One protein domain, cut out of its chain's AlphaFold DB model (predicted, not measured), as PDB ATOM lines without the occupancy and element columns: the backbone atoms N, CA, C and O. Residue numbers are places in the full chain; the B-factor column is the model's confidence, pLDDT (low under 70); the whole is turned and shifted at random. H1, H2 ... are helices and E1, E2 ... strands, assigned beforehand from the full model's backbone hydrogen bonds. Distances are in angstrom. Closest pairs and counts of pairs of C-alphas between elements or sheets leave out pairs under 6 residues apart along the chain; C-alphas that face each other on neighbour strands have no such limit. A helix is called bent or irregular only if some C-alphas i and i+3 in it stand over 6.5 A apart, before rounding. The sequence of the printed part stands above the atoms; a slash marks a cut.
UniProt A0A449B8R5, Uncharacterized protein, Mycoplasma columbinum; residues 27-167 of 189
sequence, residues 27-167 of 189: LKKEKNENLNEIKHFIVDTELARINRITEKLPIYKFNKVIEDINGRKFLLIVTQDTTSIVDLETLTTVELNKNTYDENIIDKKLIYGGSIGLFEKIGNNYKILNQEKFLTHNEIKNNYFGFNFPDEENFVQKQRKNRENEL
ATOM      1  N   LEU A  27     -31.818  11.639 -12.980       37.91
ATOM      2  CA  LEU A  27     -31.845  12.242 -14.320       37.91
ATOM      3  C   LEU A  27     -31.642  13.764 -14.286       37.91
ATOM      4  O   LEU A  27     -30.970  14.325 -15.150       37.91
ATOM      5  N   LYS A  28     -32.199  14.462 -13.285       45.91
ATOM      6  CA  LYS A  28     -31.928  15.897 -13.080       45.91
ATOM      7  C   LYS A  28     -30.483  16.158 -12.658       45.91
ATOM      8  O   LYS A  28     -29.926  17.172 -13.067       45.91
ATOM      9  N   LYS A  29     -29.891  15.275 -11.852       39.47
ATOM     10  CA  LYS A  29     -28.511  15.398 -11.374       39.47
ATOM     11  C   LYS A  29     -27.503  15.136 -12.497       39.47
ATOM     12  O   LYS A  29     -26.683  16.007 -12.738       39.47
ATOM     13  N   GLU A  30     -27.660  14.056 -13.264       41.81
ATOM     14  CA  GLU A  30     -26.838  13.761 -14.453       41.81
ATOM     15  C   GLU A  30     -26.937  14.876 -15.502       41.81
ATOM     16  O   GLU A  30     -25.933  15.319 -16.055       41.81
ATOM     17  N   LYS A  31     -28.146  15.405 -15.743       51.97
ATOM     18  CA  LYS A  31     -28.345  16.520 -16.680       51.97
ATOM     19  C   LYS A  31     -27.707  17.828 -16.193       51.97
ATOM     20  O   LYS A  31     -27.258  18.625 -17.016       51.97
ATOM     21  N   ASN A  32     -27.657  18.058 -14.880       56.97
ATOM     22  CA  ASN A  32     -27.008  19.231 -14.287       56.97
ATOM     23  C   ASN A  32     -25.479  19.099 -14.229       56.97
ATOM     24  O   ASN A  32     -24.792  20.081 -14.504       56.97
ATOM     25  N   GLU A  33     -24.948  17.917 -13.912       54.91
ATOM     26  CA  GLU A  33     -23.506  17.631 -13.940       54.91
ATOM     27  C   GLU A  33     -22.959  17.810 -15.362       54.91
ATOM     28  O   GLU A  33     -22.020  18.580 -15.568       54.91
ATOM     29  N   ASN A  34     -23.657  17.262 -16.362       70.44
ATOM     30  CA  ASN A  34     -23.323  17.438 -17.776       70.44
ATOM     31  C   ASN A  34     -23.346  18.922 -18.205       70.44
ATOM     32  O   ASN A  34     -22.449  19.398 -18.898       70.44
ATOM     33  N   LEU A  35     -24.320  19.710 -17.732       70.50
ATOM     34  CA  LEU A  35     -24.380  21.142 -18.047       70.50
ATOM     35  C   LEU A  35     -23.203  21.928 -17.448       70.50
ATOM     36  O   LEU A  35     -22.702  22.850 -18.090       70.50
ATOM     37  N   ASN A  36     -22.771  21.598 -16.230       76.25
ATOM     38  CA  ASN A  36     -21.627  22.259 -15.604       76.25
ATOM     39  C   ASN A  36     -20.317  21.901 -16.313       76.25
ATOM     40  O   ASN A  36     -19.529  22.798 -16.610       76.25
ATOM     41  N   GLU A  37     -20.114  20.633 -16.666       76.69
ATOM     42  CA  GLU A  37     -18.958  20.202 -17.461       76.69
ATOM     43  C   GLU A  37     -18.908  20.900 -18.826       76.69
ATOM     44  O   GLU A  37     -17.872  21.451 -19.208       76.69
ATOM     45  N   ILE A  38     -20.044  20.960 -19.534       80.00
ATOM     46  CA  ILE A  38     -20.163  21.679 -20.809       80.00
ATOM     47  C   ILE A  38     -19.830  23.163 -20.627       80.00
ATOM     48  O   ILE A  38     -19.090  23.722 -21.435       80.00
ATOM     49  N   LYS A  39     -20.327  23.813 -19.569       84.69
ATOM     50  CA  LYS A  39     -20.017  25.225 -19.293       84.69
ATOM     51  C   LYS A  39     -18.526  25.449 -19.088       84.69
ATOM     52  O   LYS A  39     -17.976  26.339 -19.728       84.69
ATOM     53  N   HIS A  40     -17.871  24.649 -18.247       86.25
ATOM     54  CA  HIS A  40     -16.430  24.777 -18.014       86.25
ATOM     55  C   HIS A  40     -15.632  24.566 -19.303       86.25
ATOM     56  O   HIS A  40     -14.757  25.369 -19.620       86.25
ATOM     57  N   PHE A  41     -15.984  23.545 -20.087       86.88
ATOM     58  CA  PHE A  41     -15.379  23.302 -21.394       86.88
ATOM     59  C   PHE A  41     -15.554  24.495 -22.346       86.88
ATOM     60  O   PHE A  41     -14.595  24.935 -22.985       86.88
ATOM     61  N   ILE A  42     -16.763  25.054 -22.441       91.75
ATOM     62  CA  ILE A  42     -17.031  26.209 -23.301       91.75
ATOM     63  C   ILE A  42     -16.246  27.432 -22.821       91.75
ATOM     64  O   ILE A  42     -15.603  28.069 -23.646       91.75
ATOM     65  N   VAL A  43     -16.232  27.733 -21.518       92.94
ATOM     66  CA  VAL A  43     -15.475  28.869 -20.965       92.94
ATOM     67  C   VAL A  43     -13.986  28.736 -21.275       92.94
ATOM     68  O   VAL A  43     -13.416  29.637 -21.886       92.94
ATOM     69  N   ASP A  44     -13.368  27.597 -20.953       90.50
ATOM     70  CA  ASP A  44     -11.934  27.371 -21.188       90.50
ATOM     71  C   ASP A  44     -11.568  27.508 -22.678       90.50
ATOM     72  O   ASP A  44     -10.526  28.067 -23.036       90.50
ATOM     73  N   THR A  45     -12.418  26.984 -23.567       92.94
ATOM     74  CA  THR A  45     -12.188  27.031 -25.020       92.94
ATOM     75  C   THR A  45     -12.419  28.429 -25.589       92.94
ATOM     76  O   THR A  45     -11.701  28.849 -26.497       92.94
ATOM     77  N   GLU A  46     -13.375  29.176 -25.038       94.38
ATOM     78  CA  GLU A  46     -13.673  30.536 -25.469       94.38
ATOM     79  C   GLU A  46     -12.596  31.522 -25.024       94.38
ATOM     80  O   GLU A  46     -12.173  32.352 -25.822       94.38
ATOM     81  N   LEU A  47     -12.080  31.397 -23.798       93.06
ATOM     82  CA  LEU A  47     -10.955  32.207 -23.328       93.06
ATOM     83  C   LEU A  47      -9.702  31.962 -24.182       93.06
ATOM     84  O   LEU A  47      -9.023  32.911 -24.575       93.06
ATOM     85  N   ALA A  48      -9.426  30.707 -24.554       90.69
ATOM     86  CA  ALA A  48      -8.336  30.387 -25.477       90.69
ATOM     87  C   ALA A  48      -8.541  31.028 -26.863       90.69
ATOM     88  O   ALA A  48      -7.606  31.595 -27.434       90.69
ATOM     89  N   ARG A  49      -9.773  30.988 -27.388       91.69
ATOM     90  CA  ARG A  49     -10.140  31.639 -28.653       91.69
ATOM     91  C   ARG A  49      -9.991  33.157 -28.584       91.69
ATOM     92  O   ARG A  49      -9.419  33.731 -29.506       91.69
ATOM     93  N   ILE A  50     -10.480  33.795 -27.518       91.94
ATOM     94  CA  ILE A  50     -10.351  35.241 -27.303       91.94
ATOM     95  C   ILE A  50      -8.872  35.611 -27.295       91.94
ATOM     96  O   ILE A  50      -8.479  36.432 -28.111       91.94
ATOM     97  N   ASN A  51      -8.048  34.929 -26.492       90.00
ATOM     98  CA  ASN A  51      -6.603  35.161 -26.446       90.00
ATOM     99  C   ASN A  51      -5.951  35.078 -27.834       90.00
ATOM    100  O   ASN A  51      -5.163  35.936 -28.214       90.00
ATOM    101  N   ARG A  52      -6.316  34.066 -28.629       88.62
ATOM    102  CA  ARG A  52      -5.793  33.895 -29.991       88.62
ATOM    103  C   ARG A  52      -6.209  35.024 -30.939       88.62
ATOM    104  O   ARG A  52      -5.447  35.359 -31.835       88.62
ATOM    105  N   ILE A  53      -7.426  35.547 -30.804       89.06
ATOM    106  CA  ILE A  53      -7.965  36.596 -31.686       89.06
ATOM    107  C   ILE A  53      -7.461  37.982 -31.274       89.06
ATOM    108  O   ILE A  53      -7.209  38.819 -32.135       89.06
ATOM    109  N   THR A  54      -7.358  38.243 -29.971       87.19
ATOM    110  CA  THR A  54      -6.989  39.556 -29.426       87.19
ATOM    111  C   THR A  54      -5.498  39.695 -29.143       87.19
ATOM    112  O   THR A  54      -5.054  40.809 -28.875       87.19
ATOM    113  N   GLU A  55      -4.751  38.586 -29.172       86.44
ATOM    114  CA  GLU A  55      -3.338  38.483 -28.777       86.44
ATOM    115  C   GLU A  55      -3.078  38.963 -27.339       86.44
ATOM    116  O   GLU A  55      -1.981  39.397 -26.986       86.44
ATOM    117  N   LYS A  56      -4.105  38.897 -26.485       85.50
ATOM    118  CA  LYS A  56      -4.061  39.320 -25.084       85.50
ATOM    119  C   LYS A  56      -4.689  38.264 -24.198       85.50
ATOM    120  O   LYS A  56      -5.788  37.790 -24.486       85.50
ATOM    121  N   LEU A  57      -4.038  37.970 -23.073       86.38
ATOM    122  CA  LEU A  57      -4.598  37.076 -22.067       86.38
ATOM    123  C   LEU A  57      -5.907  37.677 -21.519       86.38
ATOM    124  O   LEU A  57      -5.867  38.754 -20.921       86.38
ATOM    125  N   PRO A  58      -7.063  37.023 -21.722       88.94
ATOM    126  CA  PRO A  58      -8.326  37.549 -21.239       88.94
ATOM    127  C   PRO A  58      -8.415  37.396 -19.723       88.94
ATOM    128  O   PRO A  58      -8.298  36.292 -19.198       88.94
ATOM    129  N   ILE A  59      -8.695  38.496 -19.030       92.00
ATOM    130  CA  ILE A  59      -9.028  38.473 -17.604       92.00
ATOM    131  C   ILE A  59     -10.515  38.142 -17.491       92.00
ATOM    132  O   ILE A  59     -11.369  38.959 -17.844       92.00
ATOM    133  N   TYR A  60     -10.823  36.916 -17.078       91.62
ATOM    134  CA  TYR A  60     -12.191  36.439 -16.903       91.62
ATOM    135  C   TYR A  60     -12.896  37.200 -15.769       91.62
ATOM    136  O   TYR A  60     -12.300  37.448 -14.725       91.62
ATOM    137  N   LYS A  61     -14.165  37.575 -15.981       92.31
ATOM    138  CA  LYS A  61     -15.017  38.185 -14.950       92.31
ATOM    139  C   LYS A  61     -16.102  37.208 -14.509       92.31
ATOM    140  O   LYS A  61     -16.114  36.746 -13.377       92.31
ATOM    141  N   PHE A  62     -17.011  36.866 -15.420       92.75
ATOM    142  CA  PHE A  62     -18.114  35.956 -15.122       92.75
ATOM    143  C   PHE A  62     -18.670  35.295 -16.383       92.75
ATOM    144  O   PHE A  62     -18.413  35.718 -17.513       92.75
ATOM    145  N   ASN A  63     -19.492  34.267 -16.184       94.00
ATOM    146  CA  ASN A  63     -20.334  33.697 -17.222       94.00
ATOM    147  C   ASN A  63     -21.782  33.583 -16.741       94.00
ATOM    148  O   ASN A  63     -22.050  33.479 -15.544       94.00
ATOM    149  N   LYS A  64     -22.724  33.610 -17.683       93.56
ATOM    150  CA  LYS A  64     -24.151  33.494 -17.396       93.56
ATOM    151  C   LYS A  64     -24.888  32.805 -18.534       93.56
ATOM    152  O   LYS A  64     -24.698  33.137 -19.698       93.56
ATOM    153  N   VAL A  65     -25.783  31.879 -18.192       94.12
ATOM    154  CA  VAL A  65     -26.729  31.338 -19.174       94.12
ATOM    155  C   VAL A  65     -27.827  32.364 -19.409       94.12
ATOM    156  O   VAL A  65     -28.477  32.813 -18.464       94.12
ATOM    157  N   ILE A  66     -28.021  32.718 -20.671       94.56
ATOM    158  CA  ILE A  66     -29.070  33.616 -21.146       94.56
ATOM    159  C   ILE A  66     -29.896  32.899 -22.213       94.56
ATOM    160  O   ILE A  66     -29.472  31.880 -22.758       94.56
ATOM    161  N   GLU A  67     -31.079  33.420 -22.502       93.44
ATOM    162  CA  GLU A  67     -31.972  32.869 -23.524       93.44
ATOM    163  C   GLU A  67     -32.241  33.920 -24.595       93.44
ATOM    164  O   GLU A  67     -32.218  35.117 -24.307       93.44
ATOM    165  N   ASP A  68     -32.492  33.496 -25.828       91.38
ATOM    166  CA  ASP A  68     -33.080  34.384 -26.827       91.38
ATOM    167  C   ASP A  68     -34.601  34.520 -26.646       91.38
ATOM    168  O   ASP A  68     -35.219  33.992 -25.715       91.38
ATOM    169  N   ILE A  69     -35.228  35.242 -27.571       88.69
ATOM    170  CA  ILE A  69     -36.676  35.441 -27.597       88.69
ATOM    171  C   ILE A  69     -37.470  34.148 -27.877       88.69
ATOM    172  O   ILE A  69     -38.670  34.103 -27.600       88.69
ATOM    173  N   ASN A  70     -36.810  33.109 -28.399       87.88
ATOM    174  CA  ASN A  70     -37.374  31.800 -28.730       87.88
ATOM    175  C   ASN A  70     -37.048  30.723 -27.673       87.88
ATOM    176  O   ASN A  70     -37.486  29.583 -27.813       87.88
ATOM    177  N   GLY A  71     -36.311  31.064 -26.609       88.62
ATOM    178  CA  GLY A  71     -35.895  30.142 -25.550       88.62
ATOM    179  C   GLY A  71     -34.639  29.315 -25.860       88.62
ATOM    180  O   GLY A  71     -34.292  28.432 -25.070       88.62
ATOM    181  N   ARG A  72     -33.934  29.581 -26.968       89.81
ATOM    182  CA  ARG A  72     -32.622  28.979 -27.245       89.81
ATOM    183  C   ARG A  72     -31.615  29.515 -26.237       89.81
ATOM    184  O   ARG A  72     -31.600  30.708 -25.936       89.81
ATOM    185  N   LYS A  73     -30.784  28.629 -25.689       92.62
ATOM    186  CA  LYS A  73     -29.866  28.964 -24.597       92.62
ATOM    187  C   LYS A  73     -28.481  29.304 -25.117       92.62
ATOM    188  O   LYS A  73     -27.903  28.571 -25.912       92.62
ATOM    189  N   PHE A  74     -27.917  30.360 -24.558       93.94
ATOM    190  CA  PHE A  74     -26.573  30.826 -24.846       93.94
ATOM    191  C   PHE A  74     -25.788  30.970 -23.547       93.94
ATOM    192  O   PHE A  74     -26.352  31.218 -22.479       93.94
ATOM    193  N   LEU A  75     -24.474  30.837 -23.640       95.88
ATOM    194  CA  LEU A  75     -23.539  31.179 -22.588       95.88
ATOM    195  C   LEU A  75     -22.919  32.533 -22.911       95.88
ATOM    196  O   LEU A  75     -22.143  32.665 -23.857       95.88
ATOM    197  N   LEU A  76     -23.281  33.532 -22.114       95.94
ATOM    198  CA  LEU A  76     -22.600  34.813 -22.055       95.94
ATOM    199  C   LEU A  76     -21.310  34.629 -21.260       95.94
ATOM    200  O   LEU A  76     -21.364  34.188 -20.113       95.94
ATOM    201  N   ILE A  77     -20.171  34.975 -21.844       96.19
ATOM    202  CA  ILE A  77     -18.859  34.952 -21.196       96.19
ATOM    203  C   ILE A  77     -18.314  36.371 -21.236       96.19
ATOM    204  O   ILE A  77     -18.134  36.937 -22.313       96.19
ATOM    205  N   VAL A  78     -18.056  36.946 -20.068       94.62
ATOM    206  CA  VAL A  78     -17.569  38.316 -19.931       94.62
ATOM    207  C   VAL A  78     -16.153  38.291 -19.380       94.62
ATOM    208  O   VAL A  78     -15.860  37.661 -18.363       94.62
ATOM    209  N   THR A  79     -15.270  38.996 -20.074       94.56
ATOM    210  CA  THR A  79     -13.892  39.275 -19.670       94.56
ATOM    211  C   THR A  79     -13.738  40.777 -19.430       94.56
ATOM    212  O   THR A  79     -14.685  41.543 -19.625       94.56
ATOM    213  N   GLN A  80     -12.556  41.224 -19.017       91.25
ATOM    214  CA  GLN A  80     -12.283  42.645 -18.812       91.25
ATOM    215  C   GLN A  80     -12.469  43.499 -20.073       91.25
ATOM    216  O   GLN A  80     -12.986  44.605 -19.943       91.25
ATOM    217  N   ASP A  81     -12.130  42.969 -21.255       91.44
ATOM    218  CA  ASP A  81     -12.094  43.729 -22.518       91.44
ATOM    219  C   ASP A  81     -12.965  43.123 -23.633       91.44
ATOM    220  O   ASP A  81     -12.979  43.602 -24.770       91.44
ATOM    221  N   THR A  82     -13.622  41.992 -23.382       94.06
ATOM    222  CA  THR A  82     -14.387  41.265 -24.404       94.06
ATOM    223  C   THR A  82     -15.570  40.528 -23.795       94.06
ATOM    224  O   THR A  82     -15.460  39.906 -22.739       94.06
ATOM    225  N   THR A  83     -16.684  40.537 -24.513       94.38
ATOM    226  CA  THR A  83     -17.833  39.669 -24.279       94.38
ATOM    227  C   THR A  83     -17.935  38.657 -25.414       94.38
ATOM    228  O   THR A  83     -17.831  39.026 -26.583       94.38
ATOM    229  N   SER A  84     -18.167  37.393 -25.076       95.56
ATOM    230  CA  SER A  84     -18.525  36.341 -26.024       95.56
ATOM    231  C   SER A  84     -19.920  35.807 -25.728       95.56
ATOM    232  O   SER A  84     -20.303  35.659 -24.567       95.56
ATOM    233  N   ILE A  85     -20.675  35.504 -26.778       94.94
ATOM    234  CA  ILE A  85     -21.943  34.786 -26.689       94.94
ATOM    235  C   ILE A  85     -21.774  33.484 -27.460       94.94
ATOM    236  O   ILE A  85     -21.477  33.484 -28.656       94.94
ATOM    237  N   VAL A  86     -21.961  32.368 -26.763       94.44
ATOM    238  CA  VAL A  86     -21.838  31.022 -27.322       94.44
ATOM    239  C   VAL A  86     -23.184  30.325 -27.277       94.44
ATOM    240  O   VAL A  86     -23.795  30.227 -26.222       94.44
ATOM    241  N   ASP A  87     -23.638  29.798 -28.403       91.19
ATOM    242  CA  ASP A  87     -24.809  28.931 -28.458       91.19
ATOM    243  C   ASP A  87     -24.517  27.594 -27.759       91.19
ATOM    244  O   ASP A  87     -23.577  26.890 -28.132       91.19
ATOM    245  N   LEU A  88     -25.303  27.248 -26.734       90.31
ATOM    246  CA  LEU A  88     -25.085  26.029 -25.947       90.31
ATOM    247  C   LEU A  88     -25.481  24.757 -26.696       90.31
ATOM    248  O   LEU A  88     -24.983  23.687 -26.353       90.31
ATOM    249  N   GLU A  89     -26.363  24.860 -27.686       87.12
ATOM    250  CA  GLU A  89     -26.805  23.709 -28.470       87.12
ATOM    251  C   GLU A  89     -25.756  23.335 -29.516       87.12
ATOM    252  O   GLU A  89     -25.336  22.184 -29.591       87.12
ATOM    253  N   THR A  90     -25.242  24.322 -30.260       87.75
ATOM    254  CA  THR A  90     -24.268  24.064 -31.335       87.75
ATOM    255  C   THR A  90     -22.808  24.244 -30.948       87.75
ATOM    256  O   THR A  90     -21.916  23.910 -31.730       87.75
ATOM    257  N   LEU A  91     -22.539  24.798 -29.765       89.50
ATOM    258  CA  LEU A  91     -21.209  25.213 -29.313       89.50
ATOM    259  C   LEU A  91     -20.589  26.315 -30.191       89.50
ATOM    260  O   LEU A  91     -19.381  26.556 -30.132       89.50
ATOM    261  N   THR A  92     -21.373  27.008 -31.013       89.06
ATOM    262  CA  THR A  92     -20.860  28.057 -31.902       89.06
ATOM    263  C   THR A  92     -20.758  29.382 -31.160       89.06
ATOM    264  O   THR A  92     -21.690  29.785 -30.472       89.06
ATOM    265  N   THR A  93     -19.638  30.090 -31.310       92.94
ATOM    266  CA  THR A  93     -19.563  31.500 -30.899       92.94
ATOM    267  C   THR A  93     -20.379  32.318 -31.887       92.94
ATOM    268  O   THR A  93     -20.012  32.392 -33.060       92.94
ATOM    269  N   VAL A  94     -21.485  32.894 -31.426       91.81
ATOM    270  CA  VAL A  94     -22.386  33.697 -32.263       91.81
ATOM    271  C   VAL A  94     -22.018  35.176 -32.247       91.81
ATOM    272  O   VAL A  94     -22.275  35.873 -33.222       91.81
ATOM    273  N   GLU A  95     -21.364  35.648 -31.183       91.06
ATOM    274  CA  GLU A  95     -20.916  37.035 -31.080       91.06
ATOM    275  C   GLU A  95     -19.621  37.150 -30.271       91.06
ATOM    276  O   GLU A  95     -19.461  36.489 -29.246       91.06
ATOM    277  N   LEU A  96     -18.720  38.024 -30.729       92.00
ATOM    278  CA  LEU A  96     -17.566  38.522 -29.980       92.00
ATOM    279  C   LEU A  96     -17.575  40.046 -30.045       92.00
ATOM    280  O   LEU A  96     -17.495  40.625 -31.129       92.00
ATOM    281  N   ASN A  97     -17.660  40.694 -28.889       89.12
ATOM    282  CA  ASN A  97     -17.818  42.138 -28.776       89.12
ATOM    283  C   ASN A  97     -16.757  42.723 -27.839       89.12
ATOM    284  O   ASN A  97     -16.453  42.131 -26.809       89.12
ATOM    285  N   LYS A  98     -16.205  43.896 -28.172       89.00
ATOM    286  CA  LYS A  98     -15.278  44.628 -27.287       89.00
ATOM    287  C   LYS A  98     -15.998  45.339 -26.140       89.00
ATOM    288  O   LYS A  98     -15.368  45.731 -25.167       89.00
ATOM    289  N   ASN A  99     -17.311  45.516 -26.253       85.31
ATOM    290  CA  ASN A  99     -18.118  46.030 -25.160       85.31
ATOM    291  C   ASN A  99     -18.222  44.970 -24.064       85.31
ATOM    292  O   ASN A  99     -18.524  43.802 -24.331       85.31
ATOM    293  N   THR A 100     -17.992  45.392 -22.827       88.44
ATOM    294  CA  THR A 100     -18.051  44.527 -21.648       88.44
ATOM    295  C   THR A 100     -19.177  44.934 -20.723       88.44
ATOM    296  O   THR A 100     -19.743  46.022 -20.844       88.44
ATOM    297  N   TYR A 101     -19.478  44.059 -19.775       89.12
ATOM    298  CA  TYR A 101     -20.513  44.285 -18.782       89.12
ATOM    299  C   TYR A 101     -19.957  44.121 -17.371       89.12
ATOM    300  O   TYR A 101     -19.012  43.361 -17.146       89.12
ATOM    301  N   ASP A 102     -20.560  44.837 -16.431       87.88
ATOM    302  CA  ASP A 102     -20.253  44.706 -15.012       87.88
ATOM    303  C   ASP A 102     -21.041  43.554 -14.390       87.88
ATOM    304  O   ASP A 102     -22.079  43.129 -14.898       87.88
ATOM    305  N   GLU A 103     -20.575  43.067 -13.244       85.12
ATOM    306  CA  GLU A 103     -21.197  41.950 -12.521       85.12
ATOM    307  C   GLU A 103     -22.641  42.238 -12.078       85.12
ATOM    308  O   GLU A 103     -23.414  41.316 -11.833       85.12
ATOM    309  N   ASN A 104     -23.068  43.504 -12.069       86.38
ATOM    310  CA  ASN A 104     -24.443  43.897 -11.751       86.38
ATOM    311  C   ASN A 104     -25.507  43.302 -12.702       86.38
ATOM    312  O   ASN A 104     -26.698  43.339 -12.385       86.38
ATOM    313  N   ILE A 105     -25.117  42.749 -13.858       88.81
ATOM    314  CA  ILE A 105     -26.041  42.060 -14.768       88.81
ATOM    315  C   ILE A 105     -26.244  40.575 -14.424       88.81
ATOM    316  O   ILE A 105     -27.137  39.934 -14.991       88.81
ATOM    317  N   ILE A 106     -25.457  40.020 -13.493       88.12
ATOM    318  CA  ILE A 106     -25.518  38.604 -13.096       88.12
ATOM    319  C   ILE A 106     -26.877  38.240 -12.502       88.12
ATOM    320  O   ILE A 106     -27.352  37.134 -12.744       88.12
ATOM    321  N   ASP A 107     -27.567  39.163 -11.836       87.25
ATOM    322  CA  ASP A 107     -28.888  38.893 -11.249       87.25
ATOM    323  C   ASP A 107     -30.048  39.235 -12.195       87.25
ATOM    324  O   ASP A 107     -31.188  38.809 -12.005       87.25
ATOM    325  N   LYS A 108     -29.768  39.966 -13.278       89.50
ATOM    326  CA  LYS A 108     -30.795  40.445 -14.209       89.50
ATOM    327  C   LYS A 108     -31.314  39.333 -15.106       89.50
ATOM    328  O   LYS A 108     -30.554  38.488 -15.579       89.50
ATOM    329  N   LYS A 109     -32.604  39.347 -15.436       90.38
ATOM    330  CA  LYS A 109     -33.134  38.451 -16.471       90.38
ATOM    331  C   LYS A 109     -32.762  38.987 -17.853       90.38
ATOM    332  O   LYS A 109     -33.462  39.836 -18.405       90.38
ATOM    333  N   LEU A 110     -31.644  38.487 -18.369       93.12
ATOM    334  CA  LEU A 110     -31.097  38.888 -19.655       93.12
ATOM    335  C   LEU A 110     -31.681  38.069 -20.800       93.12
ATOM    336  O   LEU A 110     -31.881  36.861 -20.664       93.12
ATOM    337  N   ILE A 111     -31.912  38.739 -21.921       92.94
ATOM    338  CA  ILE A 111     -32.368  38.139 -23.170       92.94
ATOM    339  C   ILE A 111     -31.400  38.528 -24.282       92.94
ATOM    340  O   ILE A 111     -31.006  39.689 -24.380       92.94
ATOM    341  N   TYR A 112     -31.022  37.564 -25.114       92.19
ATOM    342  CA  TYR A 112     -30.234  37.800 -26.316       92.19
ATOM    343  C   TYR A 112     -31.151  38.084 -27.505       92.19
ATOM    344  O   TYR A 112     -31.998  37.264 -27.844       92.19
ATOM    345  N   GLY A 113     -30.996  39.234 -28.159       88.94
ATOM    346  CA  GLY A 113     -31.748  39.548 -29.379       88.94
ATOM    347  C   GLY A 113     -30.872  39.656 -30.617       88.94
ATOM    348  O   GLY A 113     -31.189  40.440 -31.511       88.94
ATOM    349  N   GLY A 114     -29.784  38.885 -30.687       85.69
ATOM    350  CA  GLY A 114     -28.957  38.816 -31.889       85.69
ATOM    351  C   GLY A 114     -28.271  40.147 -32.171       85.69
ATOM    352  O   GLY A 114     -27.724  40.778 -31.271       85.69
ATOM    353  N   SER A 115     -28.375  40.616 -33.414       78.69
ATOM    354  CA  SER A 115     -27.764  41.864 -33.889       78.69
ATOM    355  C   SER A 115     -28.222  43.132 -33.160       78.69
ATOM    356  O   SER A 115     -27.600  44.179 -33.317       78.69
ATOM    357  N   ILE A 116     -29.306  43.072 -32.382       84.19
ATOM    358  CA  ILE A 116     -29.781  44.206 -31.575       84.19
ATOM    359  C   ILE A 116     -29.040  44.282 -30.226       84.19
ATOM    360  O   ILE A 116     -28.974  45.349 -29.617       84.19
ATOM    361  N   GLY A 117     -28.463  43.166 -29.768       86.94
ATOM    362  CA  GLY A 117     -27.687  43.063 -28.534       86.94
ATOM    363  C   GLY A 117     -28.414  42.356 -27.386       86.94
ATOM    364  O   GLY A 117     -29.283  41.503 -27.589       86.94
ATOM    365  N   LEU A 118     -28.014  42.690 -26.157       91.75
ATOM    366  CA  LEU A 118     -28.555  42.130 -24.916       91.75
ATOM    367  C   LEU A 118     -29.603  43.048 -24.287       91.75
ATOM    368  O   LEU A 118     -29.460  44.272 -24.271       91.75
ATOM    369  N   PHE A 119     -30.620  42.431 -23.698       92.69
ATOM    370  CA  PHE A 119     -31.763  43.112 -23.110       92.69
ATOM    371  C   PHE A 119     -31.985  42.697 -21.667       92.69
ATOM    372  O   PHE A 119     -31.879  41.521 -21.336       92.69
ATOM    373  N   GLU A 120     -32.405  43.638 -20.832       93.06
ATOM    374  CA  GLU A 120     -33.011  43.363 -19.535       93.06
ATOM    375  C   GLU A 120     -34.535  43.327 -19.684       93.06
ATOM    376  O   GLU A 120     -35.147  44.278 -20.183       93.06
ATOM    377  N   LYS A 121     -35.171  42.233 -19.251       89.12
ATOM    378  CA  LYS A 121     -36.635  42.154 -19.224       89.12
ATOM    379  C   LYS A 121     -37.185  42.951 -18.037       89.12
ATOM    380  O   LYS A 121     -36.953  42.579 -16.890       89.12
ATOM    381  N   ILE A 122     -37.975  43.986 -18.318       87.94
ATOM    382  CA  ILE A 122     -38.633  44.841 -17.321       87.94
ATOM    383  C   ILE A 122     -40.144  44.788 -17.570       87.94
ATOM    384  O   ILE A 122     -40.671  45.418 -18.490       87.94
ATOM    385  N   GLY A 123     -40.851  43.986 -16.771       86.25
ATOM    386  CA  GLY A 123     -42.268  43.695 -16.998       86.25
ATOM    387  C   GLY A 123     -42.492  43.032 -18.364       86.25
ATOM    388  O   GLY A 123     -41.963  41.949 -18.628       86.25
ATOM    389  N   ASN A 124     -43.263  43.696 -19.230       84.75
ATOM    390  CA  ASN A 124     -43.555  43.245 -20.598       84.75
ATOM    391  C   ASN A 124     -42.617  43.844 -21.662       84.75
ATOM    392  O   ASN A 124     -42.707  43.463 -22.828       84.75
ATOM    393  N   ASN A 125     -41.723  44.752 -21.266       89.06
ATOM    394  CA  ASN A 125     -40.798  45.434 -22.164       89.06
ATOM    395  C   ASN A 125     -39.365  44.927 -21.977       89.06
ATOM    396  O   ASN A 125     -39.025  44.273 -20.987       89.06
ATOM    397  N   TYR A 126     -38.518  45.265 -22.941       92.44
ATOM    398  CA  TYR A 126     -37.122  44.862 -23.001       92.44
ATOM    399  C   TYR A 126     -36.254  46.110 -23.133       92.44
ATOM    400  O   TYR A 126     -36.323  46.811 -24.141       92.44
ATOM    401  N   LYS A 127     -35.452  46.409 -22.112       92.62
ATOM    402  CA  LYS A 127     -34.513  47.533 -22.134       92.62
ATOM    403  C   LYS A 127     -33.190  47.062 -22.722       92.62
ATOM    404  O   LYS A 127     -32.621  46.101 -22.210       92.62
ATOM    405  N   ILE A 128     -32.692  47.725 -23.762       89.75
ATOM    406  CA  ILE A 128     -31.352  47.436 -24.293       89.75
ATOM    407  C   ILE A 128     -30.321  47.776 -23.211       89.75
ATOM    408  O   ILE A 128     -30.366  48.857 -22.620       89.75
ATOM    409  N   LEU A 129     -29.389  46.861 -22.936       87.12
ATOM    410  CA  LEU A 129     -28.316  47.138 -21.983       87.12
ATOM    411  C   LEU A 129     -27.499  48.354 -22.438       87.12
ATOM    412  O   LEU A 129     -27.170  48.497 -23.614       87.12
ATOM    413  N   ASN A 130     -27.161  49.222 -21.485       79.25
ATOM    414  CA  ASN A 130     -26.394  50.456 -21.703       79.25
ATOM    415  C   ASN A 130     -27.085  51.500 -22.605       79.25
ATOM    416  O   ASN A 130     -26.433  52.426 -23.078       79.25
ATOM    417  N   GLN A 131     -28.399  51.384 -22.829       83.94
ATOM    418  CA  GLN A 131     -29.196  52.388 -23.537       83.94
ATOM    419  C   GLN A 131     -30.510  52.661 -22.795       83.94
ATOM    420  O   GLN A 131     -31.049  51.808 -22.089       83.94
ATOM    421  N   GLU A 132     -31.082  53.847 -22.993       83.62
ATOM    422  CA  GLU A 132     -32.425  54.193 -22.496       83.62
ATOM    423  C   GLU A 132     -33.543  53.769 -23.462       83.62
ATOM    424  O   GLU A 132     -34.671  54.252 -23.397       83.62
ATOM    425  N   LYS A 133     -33.239  52.844 -24.375       89.12
ATOM    426  CA  LYS A 133     -34.174  52.364 -25.385       89.12
ATOM    427  C   LYS A 133     -34.907  51.116 -24.902       89.12
ATOM    428  O   LYS A 133     -34.287  50.121 -24.521       89.12
ATOM    429  N   PHE A 134     -36.232  51.169 -24.980       92.19
ATOM    430  CA  PHE A 134     -37.129  50.048 -24.718       92.19
ATOM    431  C   PHE A 134     -37.693  49.509 -26.027       92.19
ATOM    432  O   PHE A 134     -38.005  50.281 -26.931       92.19
ATOM    433  N   LEU A 135     -37.833  48.191 -26.102       90.44
ATOM    434  CA  LEU A 135     -38.458  47.477 -27.205       90.44
ATOM    435  C   LEU A 135     -39.542  46.538 -26.677       90.44
ATOM    436  O   LEU A 135     -39.453  45.993 -25.572       90.44
ATOM    437  N   THR A 136     -40.566  46.334 -27.492       90.94
ATOM    438  CA  THR A 136     -41.582  45.305 -27.293       90.94
ATOM    439  C   THR A 136     -41.067  43.937 -27.744       90.94
ATOM    440  O   THR A 136     -40.125  43.821 -28.531       90.94
ATOM    441  N   HIS A 137     -41.730  42.872 -27.285       88.88
ATOM    442  CA  HIS A 137     -41.440  41.508 -27.736       88.88
ATOM    443  C   HIS A 137     -41.491  41.377 -29.268       88.88
ATOM    444  O   HIS A 137     -40.616  40.754 -29.863       88.88
ATOM    445  N   ASN A 138     -42.500  41.980 -29.907       89.19
ATOM    446  CA  ASN A 138     -42.697  41.882 -31.354       89.19
ATOM    447  C   ASN A 138     -41.592  42.598 -32.133       89.19
ATOM    448  O   ASN A 138     -41.138  42.077 -33.147       89.19
ATOM    449  N   GLU A 139     -41.118  43.750 -31.656       88.69
ATOM    450  CA  GLU A 139     -39.993  44.448 -32.286       88.69
ATOM    451  C   GLU A 139     -38.712  43.615 -32.237       88.69
ATOM    452  O   GLU A 139     -38.000  43.545 -33.235       88.69
ATOM    453  N   ILE A 140     -38.438  42.939 -31.118       88.25
ATOM    454  CA  ILE A 140     -37.294  42.022 -31.024       88.25
ATOM    455  C   ILE A 140     -37.498  40.840 -31.964       88.25
ATOM    456  O   ILE A 140     -36.634  40.553 -32.785       88.25
ATOM    457  N   LYS A 141     -38.655  40.178 -31.881       87.81
ATOM    458  CA  LYS A 141     -38.961  38.973 -32.656       87.81
ATOM    459  C   LYS A 141     -38.870  39.207 -34.164       87.81
ATOM    460  O   LYS A 141     -38.305  38.379 -34.864       87.81
ATOM    461  N   ASN A 142     -39.375  40.338 -34.653       86.56
ATOM    462  CA  ASN A 142     -39.355  40.670 -36.080       86.56
ATOM    463  C   ASN A 142     -37.944  40.957 -36.615       86.56
ATOM    464  O   ASN A 142     -37.719  40.851 -37.814       86.56
ATOM    465  N   ASN A 143     -37.011  41.324 -35.737       82.12
ATOM    466  CA  ASN A 143     -35.622  41.616 -36.086       82.12
ATOM    467  C   ASN A 143     -34.659  40.487 -35.675       82.12
ATOM    468  O   ASN A 143     -33.455  40.592 -35.904       82.12
ATOM    469  N   TYR A 144     -35.168  39.418 -35.056       83.56
ATOM    470  CA  TYR A 144     -34.358  38.300 -34.596       83.56
ATOM    471  C   TYR A 144     -34.165  37.284 -35.718       83.56
ATOM    472  O   TYR A 144     -35.105  36.606 -36.139       83.56
ATOM    473  N   PHE A 145     -32.924  37.130 -36.163       73.94
ATOM    474  CA  PHE A 145     -32.545  36.040 -37.049       73.94
ATOM    475  C   PHE A 145     -32.183  34.820 -36.208       73.94
ATOM    476  O   PHE A 145     -31.129  34.777 -35.577       73.94
ATOM    477  N   GLY A 146     -33.081  33.837 -36.192       70.12
ATOM    478  CA  GLY A 146     -32.792  32.537 -35.601       70.12
ATOM    479  C   GLY A 146     -31.684  31.820 -36.367       70.12
ATOM    480  O   GLY A 146     -31.587  31.921 -37.591       70.12
ATOM    481  N   PHE A 147     -30.860  31.073 -35.642       68.31
ATOM    482  CA  PHE A 147     -29.868  30.195 -36.244       68.31
ATOM    483  C   PHE A 147     -30.530  28.862 -36.582       68.31
ATOM    484  O   PHE A 147     -31.160  28.253 -35.722       68.31
ATOM    485  N   ASN A 148     -30.395  28.416 -37.830       69.94
ATOM    486  CA  ASN A 148     -30.867  27.104 -38.255       69.94
ATOM    487  C   ASN A 148     -29.710  26.391 -38.957       69.94
ATOM    488  O   ASN A 148     -29.213  26.880 -39.974       69.94
ATOM    489  N   PHE A 149     -29.241  25.281 -38.388       68.69
ATOM    490  CA  PHE A 149     -28.063  24.571 -38.879       68.69
ATOM    491  C   PHE A 149     -28.488  23.279 -39.592       68.69
ATOM    492  O   PHE A 149     -29.144  22.439 -38.977       68.69
ATOM    493  N   PRO A 150     -28.141  23.087 -40.879       59.50
ATOM    494  CA  PRO A 150     -28.371  21.813 -41.547       59.50
ATOM    495  C   PRO A 150     -27.430  20.745 -40.971       59.50
ATOM    496  O   PRO A 150     -26.239  21.007 -40.810       59.50
ATOM    497  N   ASP A 151     -27.969  19.551 -40.698       74.56
ATOM    498  CA  ASP A 151     -27.235  18.411 -40.117       74.56
ATOM    499  C   ASP A 151     -26.563  18.750 -38.769       74.56
ATOM    500  O   ASP A 151     -25.338  18.788 -38.613       74.56
ATOM    501  N   GLU A 152     -27.416  19.061 -37.791       76.94
ATOM    502  CA  GLU A 152     -27.026  19.603 -36.491       76.94
ATOM    503  C   GLU A 152     -26.064  18.685 -35.725       76.94
ATOM    504  O   GLU A 152     -25.113  19.174 -35.122       76.94
ATOM    505  N   GLU A 153     -26.216  17.360 -35.814       83.00
ATOM    506  CA  GLU A 153     -25.338  16.423 -35.102       83.00
ATOM    507  C   GLU A 153     -23.893  16.474 -35.625       83.00
ATOM    508  O   GLU A 153     -22.952  16.684 -34.849       83.00
ATOM    509  N   ASN A 154     -23.698  16.356 -36.943       85.50
ATOM    510  CA  ASN A 154     -22.365  16.447 -37.545       85.50
ATOM    511  C   ASN A 154     -21.749  17.837 -37.341       85.50
ATOM    512  O   ASN A 154     -20.540  17.967 -37.103       85.50
ATOM    513  N   PHE A 155     -22.574  18.884 -37.393       85.88
ATOM    514  CA  PHE A 155     -22.141  20.247 -37.113       85.88
ATOM    515  C   PHE A 155     -21.628  20.397 -35.674       85.88
ATOM    516  O   PHE A 155     -20.503  20.865 -35.475       85.88
ATOM    517  N   VAL A 156     -22.394  19.937 -34.680       86.12
ATOM    518  CA  VAL A 156     -22.030  19.977 -33.255       86.12
ATOM    519  C   VAL A 156     -20.733  19.210 -33.003       86.12
ATOM    520  O   VAL A 156     -19.821  19.731 -32.354       86.12
ATOM    521  N   GLN A 157     -20.593  17.999 -33.553       86.56
ATOM    522  CA  GLN A 157     -19.371  17.200 -33.397       86.56
ATOM    523  C   GLN A 157     -18.142  17.927 -33.961       86.56
ATOM    524  O   GLN A 157     -17.086  17.983 -33.319       86.56
ATOM    525  N   LYS A 158     -18.280  18.551 -35.137       88.81
ATOM    526  CA  LYS A 158     -17.220  19.367 -35.737       88.81
ATOM    527  C   LYS A 158     -16.872  20.573 -34.859       88.81
ATOM    528  O   LYS A 158     -15.685  20.849 -34.667       88.81
ATOM    529  N   GLN A 159     -17.863  21.270 -34.302       88.69
ATOM    530  CA  GLN A 159     -17.623  22.401 -33.399       88.69
ATOM    531  C   GLN A 159     -16.918  21.973 -32.112       88.69
ATOM    532  O   GLN A 159     -15.965  22.635 -31.692       88.69
ATOM    533  N   ARG A 160     -17.300  20.832 -31.529       87.94
ATOM    534  CA  ARG A 160     -16.627  20.273 -30.352       87.94
ATOM    535  C   ARG A 160     -15.146  20.020 -30.622       87.94
ATOM    536  O   ARG A 160     -14.295  20.524 -29.891       87.94
ATOM    537  N   LYS A 161     -14.829  19.346 -31.731       88.56
ATOM    538  CA  LYS A 161     -13.444  19.086 -32.149       88.56
ATOM    539  C   LYS A 161     -12.658  20.377 -32.405       88.56
ATOM    540  O   LYS A 161     -11.487  20.477 -32.044       88.56
ATOM    541  N   ASN A 162     -13.287  21.385 -33.014       88.81
ATOM    542  CA  ASN A 162     -12.659  22.691 -33.221       88.81
ATOM    543  C   ASN A 162     -12.307  23.363 -31.890       88.81
ATOM    544  O   ASN A 162     -11.190  23.855 -31.748       88.81
ATOM    545  N   ARG A 163     -13.221  23.343 -30.912       89.06
ATOM    546  CA  ARG A 163     -12.989  23.877 -29.562       89.06
ATOM    547  C   ARG A 163     -11.863  23.148 -28.834       89.06
ATOM    548  O   ARG A 163     -10.975  23.796 -28.294       89.06
ATOM    549  N   GLU A 164     -11.826  21.819 -28.882       87.62
ATOM    550  CA  GLU A 164     -10.716  21.034 -28.314       87.62
ATOM    551  C   GLU A 164      -9.359  21.429 -28.913       87.62
ATOM    552  O   GLU A 164      -8.349  21.489 -28.210       87.62
ATOM    553  N   ASN A 165      -9.324  21.749 -30.207       85.88
ATOM    554  CA  ASN A 165      -8.112  22.235 -30.858       85.88
ATOM    555  C   ASN A 165      -7.720  23.654 -30.413       85.88
ATOM    556  O   ASN A 165      -6.525  23.945 -30.394       85.88
ATOM    557  N   GLU A 166      -8.665  24.523 -30.029       83.06
ATOM    558  CA  GLU A 166      -8.345  25.837 -29.437       83.06
ATOM    559  C   GLU A 166      -7.557  25.665 -28.129       83.06
ATOM    560  O   GLU A 166      -6.587  26.382 -27.895       83.06
ATOM    561  N   LEU A 167      -7.890  24.654 -27.312       78.25
ATOM    562  CA  LEU A 167      -7.145  24.348 -26.081       78.25
ATOM    563  C   LEU A 167      -5.722  23.852 -26.357       78.25
ATOM    564  O   LEU A 167      -4.810  24.154 -25.593       78.25
TER     565      LEU A 167
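This is residues 27 to 167 of the 189 residues of an uncharacterized protein of Mycoplasma columbinum (UniProt A0A449B8R5). One strongly twisted and curled sheet is made of two antiparallel strand groups, E1 to E4 and E5 to E7, joined where the end of bent E1 runs beside short E5. The long helix H1 packs slantwise over the first group with its later part and sticks out with residues 27 to 34; H3 packs by its last residues on H1, and short H2 sits beside the strands at the far end of the sheet, near E7. The link of residues 98 to 109 passes from E4 to E5 on the side of the first group away from H1. The printed part has 141 residues with three named helices and seven named strands, in the order H1 E1 E2 E3 E4 E5 E6 E7 H2 H3; the sheet is mixed, in the order E4 E3 E2 E1 E5 E6 E7, and the class is mixed, helices and strands. The whole is compact, with a radius of gyration of the C-alphas of 15.4 A and spans of 41 by 34 by 30 A.

H1 takes residues 27 to 54, 39.9 A long, from C-alpha 27 at (-31.845, 12.242, -14.320). E1, residues 60 to 68, is 23.2 A long and bends by 51 degrees at residue 65. E2, residues 73 to 79, measures 19.6 A; E3, residues 83 to 87, 13.5 A; E4, residues 93 to 97, 11.0 A. E5 has residues 110 to 112 and begins with C-alpha 110 at (-31.097, 38.888, -19.655). E6, residues 118 to 122, is 12.9 A long, and E7 has residues 125 to 128. H2 takes residues 137 to 143. H3, residues 152 to 167, is 22.9 A long and ends with C-alpha 167 at (-7.145, 24.348, -26.081).

E1 to E4 form a meander, each strand the antiparallel neighbour of the one before, and E5 to E7 form another. E1 and E2 are a hairpin, with N 64 and O 76 at 2.8 A. E2 and E3 are a hairpin, with N 77 and O 84 at 2.8 A, and so are E3 and E4, with N 85 and O 95 at 2.9 A. The pairing of E1 is staggered: residues 60 to 67 pair with E2, and residues 67 to 68 with E5. E1 and E5 are parallel, with directions at 70 degrees and N 112 and O 67 at 2.8 A. E5 and E6 are a hairpin, with N 111 and O 119 at 2.8 A, and E6 and E7 another, with N 120 and O 127 at 2.8 A. H1 is on the sheet at a height of 9.1 A, over E3, E2 and E1, slantwise to the strands at 54 degrees to E1 on the local plane; the C-alphas of Val 43 and Ile 77, its closest to E2, are 7.0 A apart. H1 touches H3 with residues 42 to 49 alone, at a steep tilt of 56 degrees, the same way; their closest C-alphas, of Thr 45 and Arg 163, are 5.6 A apart. H3 is not on the sheet. H2 is on the sheet at a height of 8.7 A, over none of the strands; its closest C-alphas with E7, of His 137 and Asn 125, are 6.8 A apart. In H1, H2 and H3 every O i to N i+4 pair is within hydrogen-bond range.

The two C-alphas farthest apart, of Leu 27 and Glu 132, are 42.7 A apart. The printed part has no cut. The link from E4 to E5, 12 residues, is long. The mean pLDDT of the printed part is 85.7; residues 27 to 33 and 147 to 150 include the 11 residues under 70.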